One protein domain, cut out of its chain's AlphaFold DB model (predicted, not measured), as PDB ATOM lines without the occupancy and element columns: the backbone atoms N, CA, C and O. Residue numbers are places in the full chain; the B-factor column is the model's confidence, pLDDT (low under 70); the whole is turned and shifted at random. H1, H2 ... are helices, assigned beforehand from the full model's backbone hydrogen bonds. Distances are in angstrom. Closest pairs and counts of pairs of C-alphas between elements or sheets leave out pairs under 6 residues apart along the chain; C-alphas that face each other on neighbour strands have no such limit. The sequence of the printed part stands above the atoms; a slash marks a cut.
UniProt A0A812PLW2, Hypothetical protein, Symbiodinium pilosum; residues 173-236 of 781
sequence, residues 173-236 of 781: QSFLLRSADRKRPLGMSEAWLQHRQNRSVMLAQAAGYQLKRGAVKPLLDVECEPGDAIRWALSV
ATOM      1  N   GLN A 173      21.201 202.745 131.850       92.12
ATOM      2  CA  GLN A 173      19.785 202.589 132.209       92.12
ATOM      3  C   GLN A 173      18.904 203.709 131.641       92.12
ATOM      4  O   GLN A 173      17.807 203.451 131.154       92.12
ATOM      5  N   SER A 174      19.389 204.952 131.633       94.19
ATOM      6  CA  SER A 174      18.669 206.078 131.030       94.19
ATOM      7  C   SER A 174      18.545 205.927 129.513       94.19
ATOM      8  O   SER A 174      17.526 206.303 128.942       94.19
ATOM      9  N   PHE A 175      19.531 205.313 128.856       93.81
ATOM     10  CA  PHE A 175      19.480 205.039 127.419       93.81
ATOM     11  C   PHE A 175      18.462 203.956 127.023       93.81
ATOM     12  O   PHE A 175      18.114 203.839 125.845       93.81
ATOM     13  N   LEU A 176      17.966 203.178 127.991       95.31
ATOM     14  CA  LEU A 176      16.917 202.176 127.792       95.31
ATOM     15  C   LEU A 176      15.503 202.749 127.961       95.31
ATOM     16  O   LEU A 176      14.535 202.028 127.734       95.31
ATOM     17  N   LEU A 177      15.361 204.026 128.338       94.06
ATOM     18  CA  LEU A 177      14.051 204.646 128.526       94.06
ATOM     19  C   LEU A 177      13.228 204.628 127.232       94.06
ATOM     20  O   LEU A 177      13.735 204.908 126.137       94.06
ATOM     21  N   ARG A 178      11.939 204.321 127.398       92.69
ATOM     22  CA  ARG A 178      10.922 204.278 126.345       92.69
ATOM     23  C   ARG A 178       9.688 205.068 126.770       92.69
ATOM     24  O   ARG A 178       9.404 205.141 127.964       92.69
ATOM     25  N   SER A 179       8.960 205.644 125.813       87.62
ATOM     26  CA  SER A 179       7.673 206.313 126.077       87.62
ATOM     27  C   SER A 179       6.572 205.824 125.142       87.62
ATOM     28  O   SER A 179       6.760 205.767 123.924       87.62
ATOM     29  N   ALA A 180       5.410 205.516 125.722       84.31
ATOM     30  CA  ALA A 180       4.179 205.266 124.975       84.31
ATOM     31  C   ALA A 180       3.450 206.574 124.614       84.31
ATOM     32  O   ALA A 180       2.803 206.643 123.574       84.31
ATOM     33  N   ASP A 181       3.581 207.616 125.445       82.62
ATOM     34  CA  ASP A 181       2.979 208.931 125.209       82.62
ATOM     35  C   ASP A 181       3.902 209.792 124.337       82.62
ATOM     36  O   ASP A 181       5.087 209.971 124.656       82.62
ATOM     37  N   ARG A 182       3.376 210.271 123.204       84.00
ATOM     38  CA  ARG A 182       4.120 211.021 122.184       84.00
ATOM     39  C   ARG A 182       3.227 212.007 121.458       84.00
ATOM     40  O   ARG A 182       2.090 211.714 121.105       84.00
ATOM     41  N   LYS A 183       3.804 213.161 121.124       81.25
ATOM     42  CA  LYS A 183       3.135 214.183 120.304       81.25
ATOM     43  C   LYS A 183       3.191 213.870 118.805       81.25
ATOM     44  O   LYS A 183       2.383 214.409 118.054       81.25
ATOM     45  N   ARG A 184       4.154 213.052 118.364       87.00
ATOM     46  CA  ARG A 184       4.375 212.669 116.960       87.00
ATOM     47  C   ARG A 184       4.774 211.189 116.857       87.00
ATOM     48  O   ARG A 184       5.288 210.641 117.832       87.00
ATOM     49  N   PRO A 185       4.572 210.539 115.698       90.12
ATOM     50  CA  PRO A 185       5.115 209.210 115.434       90.12
ATOM     51  C   PRO A 185       6.645 209.181 115.515       90.12
ATOM     52  O   PRO A 185       7.311 210.133 115.105       90.12
ATOM     53  N   LEU A 186       7.199 208.065 115.996       91.19
ATOM     54  CA  LEU A 186       8.640 207.804 115.976       91.19
ATOM     55  C   LEU A 186       9.209 207.941 114.558       91.19
ATOM     56  O   LEU A 186       8.593 207.508 113.588       91.19
ATOM     57  N   GLY A 187      10.387 208.551 114.441       89.12
ATOM     58  CA  GLY A 187      11.051 208.808 113.161       89.12
ATOM     59  C   GLY A 187      10.506 210.019 112.395       89.12
ATOM     60  O   GLY A 187      11.105 210.434 111.404       89.12
ATOM     61  N   MET A 188       9.409 210.638 112.847       90.31
ATOM     62  CA  MET A 188       8.873 211.826 112.191       90.31
ATOM     63  C   MET A 188       9.761 213.045 112.464       90.31
ATOM     64  O   MET A 188       9.999 213.422 113.614       90.31
ATOM     65  N   SER A 189      10.214 213.700 111.396       85.50
ATOM     66  CA  SER A 189      10.953 214.963 111.481       85.50
ATOM     67  C   SER A 189      10.019 216.152 111.730       85.50
ATOM     68  O   SER A 189       8.873 216.172 111.280       85.50
ATOM     69  N   GLU A 190      10.497 217.163 112.449       79.94
ATOM     70  CA  GLU A 190       9.822 218.451 112.594       79.94
ATOM     71  C   GLU A 190      10.137 219.303 111.365       79.94
ATOM     72  O   GLU A 190      11.301 219.500 111.010       79.94
ATOM     73  N   ALA A 191       9.101 219.824 110.707       78.44
ATOM     74  CA  ALA A 191       9.280 220.744 109.596       78.44
ATOM     75  C   ALA A 191       9.843 222.077 110.117       78.44
ATOM     76  O   ALA A 191       9.101 222.976 110.517       78.44
ATOM     77  N   TRP A 192      11.168 222.213 110.120       81.56
ATOM     78  CA  TRP A 192      11.824 223.476 110.433       81.56
ATOM     79  C   TRP A 192      12.031 224.294 109.158       81.56
ATOM     80  O   TRP A 192      12.875 223.979 108.319       81.56
ATOM     81  N   LEU A 193      11.270 225.378 109.028       82.62
ATOM     82  CA  LEU A 193      11.486 226.366 107.978       82.62
ATOM     83  C   LEU A 193      12.689 227.238 108.329       82.62
ATOM     84  O   LEU A 193      12.793 227.768 109.441       82.62
ATOM     85  N   GLN A 194      13.574 227.435 107.354       80.06
ATOM     86  CA  GLN A 194      14.758 228.256 107.547       80.06
ATOM     87  C   GLN A 194      14.367 229.668 107.995       80.06
ATOM     88  O   GLN A 194      13.623 230.396 107.337       80.06
ATOM     89  N   HIS A 195      14.887 230.077 109.148       84.12
ATOM     90  CA  HIS A 195      14.534 231.367 109.715       84.12
ATOM     91  C   HIS A 195      15.160 232.517 108.894       84.12
ATOM     92  O   HIS A 195      16.350 232.500 108.592       84.12
ATOM     93  N   ARG A 196      14.428 233.619 108.658       81.88
ATOM     94  CA  ARG A 196      14.897 234.835 107.930       81.88
ATOM     95  C   ARG A 196      16.180 235.516 108.458       81.88
ATOM     96  O   ARG A 196      16.654 236.498 107.897       81.88
ATOM     97  N   GLN A 197      16.690 235.066 109.602       81.81
ATOM     98  CA  GLN A 197      17.919 235.544 110.261       81.81
ATOM     99  C   GLN A 197      18.955 234.418 110.405       81.81
ATOM    100  O   GLN A 197      19.852 234.544 111.231       81.81
ATOM    101  N   ASN A 198      18.831 233.331 109.635       83.19
ATOM    102  CA  ASN A 198      19.683 232.147 109.745       83.19
ATOM    103  C   ASN A 198      21.171 232.518 109.730       83.19
ATOM    104  O   ASN A 198      21.910 232.134 110.624       83.19
ATOM    105  N   ARG A 199      21.595 233.391 108.807       82.44
ATOM    106  CA  ARG A 199      22.986 233.859 108.767       82.44
ATOM    107  C   ARG A 199      23.441 234.510 110.076       82.44
ATOM    108  O   ARG A 199      24.485 234.144 110.598       82.44
ATOM    109  N   SER A 200      22.672 235.450 110.627       84.38
ATOM    110  CA  SER A 200      23.018 236.104 111.900       84.38
ATOM    111  C   SER A 200      23.085 235.113 113.062       84.38
ATOM    112  O   SER A 200      23.853 235.312 113.993       84.38
ATOM    113  N   VAL A 201      22.285 234.049 113.011       85.56
ATOM    114  CA  VAL A 201      22.269 232.987 114.018       85.56
ATOM    115  C   VAL A 201      23.498 232.090 113.906       85.56
ATOM    116  O   VAL A 201      24.117 231.805 114.924       85.56
ATOM    117  N   MET A 202      23.893 231.713 112.690       85.75
ATOM    118  CA  MET A 202      25.121 230.943 112.467       85.75
ATOM    119  C   MET A 202      26.349 231.732 112.934       85.75
ATOM    120  O   MET A 202      27.183 231.197 113.657       85.75
ATOM    121  N   LEU A 203      26.414 233.032 112.609       86.94
ATOM    122  CA  LEU A 203      27.448 233.935 113.130       86.94
ATOM    123  C   LEU A 203      27.428 234.003 114.657       86.94
ATOM    124  O   LEU A 203      28.477 234.036 115.289       86.94
ATOM    125  N   ALA A 204      26.238 233.999 115.257       86.75
ATOM    126  CA  ALA A 204      26.112 234.013 116.699       86.75
ATOM    127  C   ALA A 204      26.703 232.764 117.357       86.75
ATOM    128  O   ALA A 204      27.540 232.874 118.255       86.75
ATOM    129  N   GLN A 205      26.317 231.585 116.866       86.44
ATOM    130  CA  GLN A 205      26.812 230.309 117.384       86.44
ATOM    131  C   GLN A 205      28.329 230.199 117.224       86.44
ATOM    132  O   GLN A 205      29.028 229.870 118.182       86.44
ATOM    133  N   ALA A 206      28.841 230.599 116.058       86.31
ATOM    134  CA  ALA A 206      30.268 230.697 115.770       86.31
ATOM    135  C   ALA A 206      31.023 231.614 116.733       86.31
ATOM    136  O   ALA A 206      32.181 231.380 117.066       86.31
ATOM    137  N   ALA A 207      30.359 232.659 117.209       87.75
ATOM    138  CA  ALA A 207      30.898 233.611 118.159       87.75
ATOM    139  C   ALA A 207      30.730 233.156 119.624       87.75
ATOM    140  O   ALA A 207      31.076 233.905 120.539       87.75
ATOM    141  N   GLY A 208      30.188 231.960 119.869       84.19
ATOM    142  CA  GLY A 208      30.031 231.396 121.208       84.19
ATOM    143  C   GLY A 208      28.767 231.848 121.939       84.19
ATOM    144  O   GLY A 208      28.763 231.924 123.165       84.19
ATOM    145  N   TYR A 209      27.703 232.212 121.215       83.12
ATOM    146  CA  TYR A 209      26.423 232.543 121.846       83.12
ATOM    147  C   TYR A 209      25.205 232.182 120.991       83.12
ATOM    148  O   TYR A 209      25.270 232.030 119.776       83.12
ATOM    149  N   GLN A 210      24.033 232.118 121.622       79.88
ATOM    150  CA  GLN A 210      22.767 231.901 120.926       79.88
ATOM    151  C   GLN A 210      21.925 233.185 120.892       79.88
ATOM    152  O   GLN A 210      21.689 233.833 121.915       79.88
ATOM    153  N   LEU A 211      21.457 233.576 119.700       72.62
ATOM    154  CA  LEU A 211      20.683 234.810 119.517       72.62
ATOM    155  C   LEU A 211      19.262 234.704 120.091       72.62
ATOM    156  O   LEU A 211      18.880 235.542 120.907       72.62
ATOM    157  N   LYS A 212      18.468 233.723 119.632       73.56
ATOM    158  CA  LYS A 212      17.063 233.530 120.036       73.56
ATOM    159  C   LYS A 212      16.548 232.109 119.760       73.56
ATOM    160  O   LYS A 212      17.029 231.444 118.840       73.56
ATOM    161  N   ARG A 213      15.515 231.695 120.507       68.19
ATOM    162  CA  ARG A 213      14.775 230.430 120.311       68.19
ATOM    163  C   ARG A 213      14.126 230.383 118.916       68.19
ATOM    164  O   ARG A 213      13.631 231.402 118.432       68.19
ATOM    165  N   GLY A 214      14.161 229.212 118.276       74.12
ATOM    166  CA  GLY A 214      13.524 228.923 116.978       74.12
ATOM    167  C   GLY A 214      14.279 229.401 115.731       74.12
ATOM    168  O   GLY A 214      13.865 229.109 114.614       74.12
ATOM    169  N   ALA A 215      15.377 230.145 115.897       79.31
ATOM    170  CA  ALA A 215      16.163 230.634 114.765       79.31
ATOM    171  C   ALA A 215      17.314 229.700 114.366       79.31
ATOM    172  O   ALA A 215      17.809 229.813 113.250       79.31
ATOM    173  N   VAL A 216      17.709 228.806 115.277       78.69
ATOM    174  CA  VAL A 216      18.536 227.626 115.002       78.69
ATOM    175  C   VAL A 216      17.581 226.453 114.807       78.69
ATOM    176  O   VAL A 216      16.532 226.410 115.463       78.69
ATOM    177  N   LYS A 217      17.963 225.504 113.955       80.06
ATOM    178  CA  LYS A 217      17.341 224.182 113.906       80.06
ATOM    179  C   LYS A 217      17.320 223.551 115.319       80.06
ATOM    180  O   LYS A 217      18.294 223.730 116.058       80.06
ATOM    181  N   PRO A 218      16.240 222.861 115.725       81.50
ATOM    182  CA  PRO A 218      16.222 222.105 116.975       81.50
ATOM    183  C   PRO A 218      17.413 221.145 117.075       81.50
ATOM    184  O   PRO A 218      17.860 220.612 116.061       81.50
ATOM    185  N   LEU A 219      17.918 220.928 118.296       80.88
ATOM    186  CA  LEU A 219      19.003 219.966 118.535       80.88
ATOM    187  C   LEU A 219      18.577 218.543 118.150       80.88
ATOM    188  O   LEU A 219      19.370 217.787 117.605       80.88
ATOM    189  N   LEU A 220      17.312 218.229 118.431       84.88
ATOM    190  CA  LEU A 220      16.628 217.002 118.056       84.88
ATOM    191  C   LEU A 220      15.436 217.414 117.191       84.88
ATOM    192  O   LEU A 220      14.487 218.014 117.692       84.88
ATOM    193  N   ASP A 221      15.509 217.161 115.891       86.19
ATOM    194  CA  ASP A 221      14.439 217.450 114.931       86.19
ATOM    195  C   ASP A 221      13.608 216.207 114.594       86.19
ATOM    196  O   ASP A 221      12.481 216.332 114.120       86.19
ATOM    197  N   VAL A 222      14.120 215.013 114.889       88.69
ATOM    198  CA  VAL A 222      13.420 213.738 114.706       88.69
ATOM    199  C   VAL A 222      12.838 213.258 116.032       88.69
ATOM    200  O   VAL A 222      13.520 213.237 117.057       88.69
ATOM    201  N   GLU A 223      11.569 212.853 116.014       90.25
ATOM    202  CA  GLU A 223      10.943 212.187 117.155       90.25
ATOM    203  C   GLU A 223      11.634 210.839 117.426       90.25
ATOM    204  O   GLU A 223      11.638 209.949 116.574       90.25
ATOM    205  N   CYS A 224      12.214 210.677 118.613       91.00
ATOM    206  CA  CYS A 224      12.960 209.482 119.007       91.00
ATOM    207  C   CYS A 224      12.534 208.986 120.396       91.00
ATOM    208  O   CYS A 224      11.724 209.607 121.090       91.00
ATOM    209  N   GLU A 225      13.032 207.819 120.803       94.12
ATOM    210  CA  GLU A 225      12.854 207.350 122.177       94.12
ATOM    211  C   GLU A 225      13.568 208.284 123.165       94.12
ATOM    212  O   GLU A 225      14.649 208.776 122.838       94.12
ATOM    213  N   PRO A 226      13.048 208.499 124.391       92.31
ATOM    214  CA  PRO A 226      13.734 209.324 125.386       92.31
ATOM    215  C   PRO A 226      15.180 208.876 125.632       92.31
ATOM    216  O   PRO A 226      16.079 209.709 125.712       92.31
ATOM    217  N   GLY A 227      15.425 207.563 125.683       93.62
ATOM    218  CA  GLY A 227      16.779 207.024 125.813       93.62
ATOM    219  C   GLY A 227      17.696 207.371 124.635       93.62
ATOM    220  O   GLY A 227      18.872 207.684 124.841       93.62
ATOM    221  N   ASP A 228      17.158 207.387 123.413       92.19
ATOM    222  CA  ASP A 228      17.902 207.767 122.209       92.19
ATOM    223  C   ASP A 228      18.129 209.282 122.146       92.19
ATOM    224  O   ASP A 228      19.222 209.711 121.784       92.19
ATOM    225  N   ALA A 229      17.158 210.090 122.583       91.81
ATOM    226  CA  ALA A 229      17.290 211.539 122.718       91.81
ATOM    227  C   ALA A 229      18.431 211.920 123.673       91.81
ATOM    228  O   ALA A 229      19.237 212.795 123.356       91.81
ATOM    229  N   ILE A 230      18.534 211.240 124.822       92.38
ATOM    230  CA  ILE A 230      19.620 211.450 125.791       92.38
ATOM    231  C   ILE A 230      20.964 211.065 125.164       92.38
ATOM    232  O   ILE A 230      21.911 211.855 125.214       92.38
ATOM    233  N   ARG A 231      21.053 209.878 124.544       89.94
ATOM    234  CA  ARG A 231      22.285 209.417 123.886       89.94
ATOM    235  C   ARG A 231      22.724 210.394 122.794       89.94
ATOM    236  O   ARG A 231      23.891 210.779 122.744       89.94
ATOM    237  N   TRP A 232      21.788 210.836 121.958       89.81
ATOM    238  CA  TRP A 232      22.059 211.776 120.880       89.81
ATOM    239  C   TRP A 232      22.537 213.122 121.433       89.81
ATOM    240  O   TRP A 232      23.620 213.574 121.061       89.81
ATOM    241  N   ALA A 233      21.819 213.713 122.389       89.69
ATOM    242  CA  ALA A 233      22.190 214.995 122.983       89.69
ATOM    243  C   ALA A 233      23.556 214.966 123.698       89.69
ATOM    244  O   ALA A 233      24.264 215.971 123.694       89.69
ATOM    245  N   LEU A 234      23.957 213.825 124.272       88.06
ATOM    246  CA  LEU A 234      25.307 213.649 124.818       88.06
ATOM    247  C   LEU A 234      26.362 213.493 123.715       88.06
ATOM    248  O   LEU A 234      27.495 213.924 123.902       88.06
ATOM    249  N   SER A 235      26.020 212.886 122.579       85.25
ATOM    250  CA  SER A 235      26.966 212.599 121.491       85.25
ATOM    251  C   SER A 235      27.271 213.785 120.569       85.25
ATOM    252  O   SER A 235      28.340 213.808 119.957       85.25
ATOM    253  N   VAL A 236      26.364 214.763 120.458       84.88
ATOM    254  CA  VAL A 236      26.550 215.911 119.558       84.88
ATOM    255  C   VAL A 236      27.654 216.850 120.051       84.88
ATOM    256  O   VAL A 236      27.757 217.116 121.255       84.88
TER     257      VAL A 236
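This is residues 173 to 236 of the 781 residues of the protein "Hypothetical protein" of Symbiodinium pilosum (UniProt A0A812PLW2). This domain has little regular structure: a long loop runs out from near H2 to the short helix H1 at one end of the long axis, and a second loop runs back to the short helix H2 towards the other end. The two helices are well separated, and the middle is loose and made of loop. The printed part has 64 residues with two named helices, H1 then H2, and no named strand; its class is all helix, though these hold only 19 residues. It is loose, with a radius of gyration of the C-alphas of 14.3 A, and elongated, spanning 38 by 23 by 14 A.

Residues 173 to 197 have no named element and begin with C-alpha 173 at (19.785, 202.589, 132.209). H1 is residues 198 to 206, 12.3 A long, from C-alpha 198 at (19.683, 232.147, 109.745). H2 is residues 226 to 235, 14.2 A long, ending with C-alpha 235 at (26.966, 212.599, 121.491).

H1 and H2 are apart. In both helices every O i to N i+4 pair is within hydrogen-bond range.

The C-alphas farthest apart, those of Gln 173 and Arg 196, are 40.7 A apart. H1 to H2 is a long link of 19 residues. The printed part has no cut; its mean pLDDT is 85.7, with residue 213 under 70.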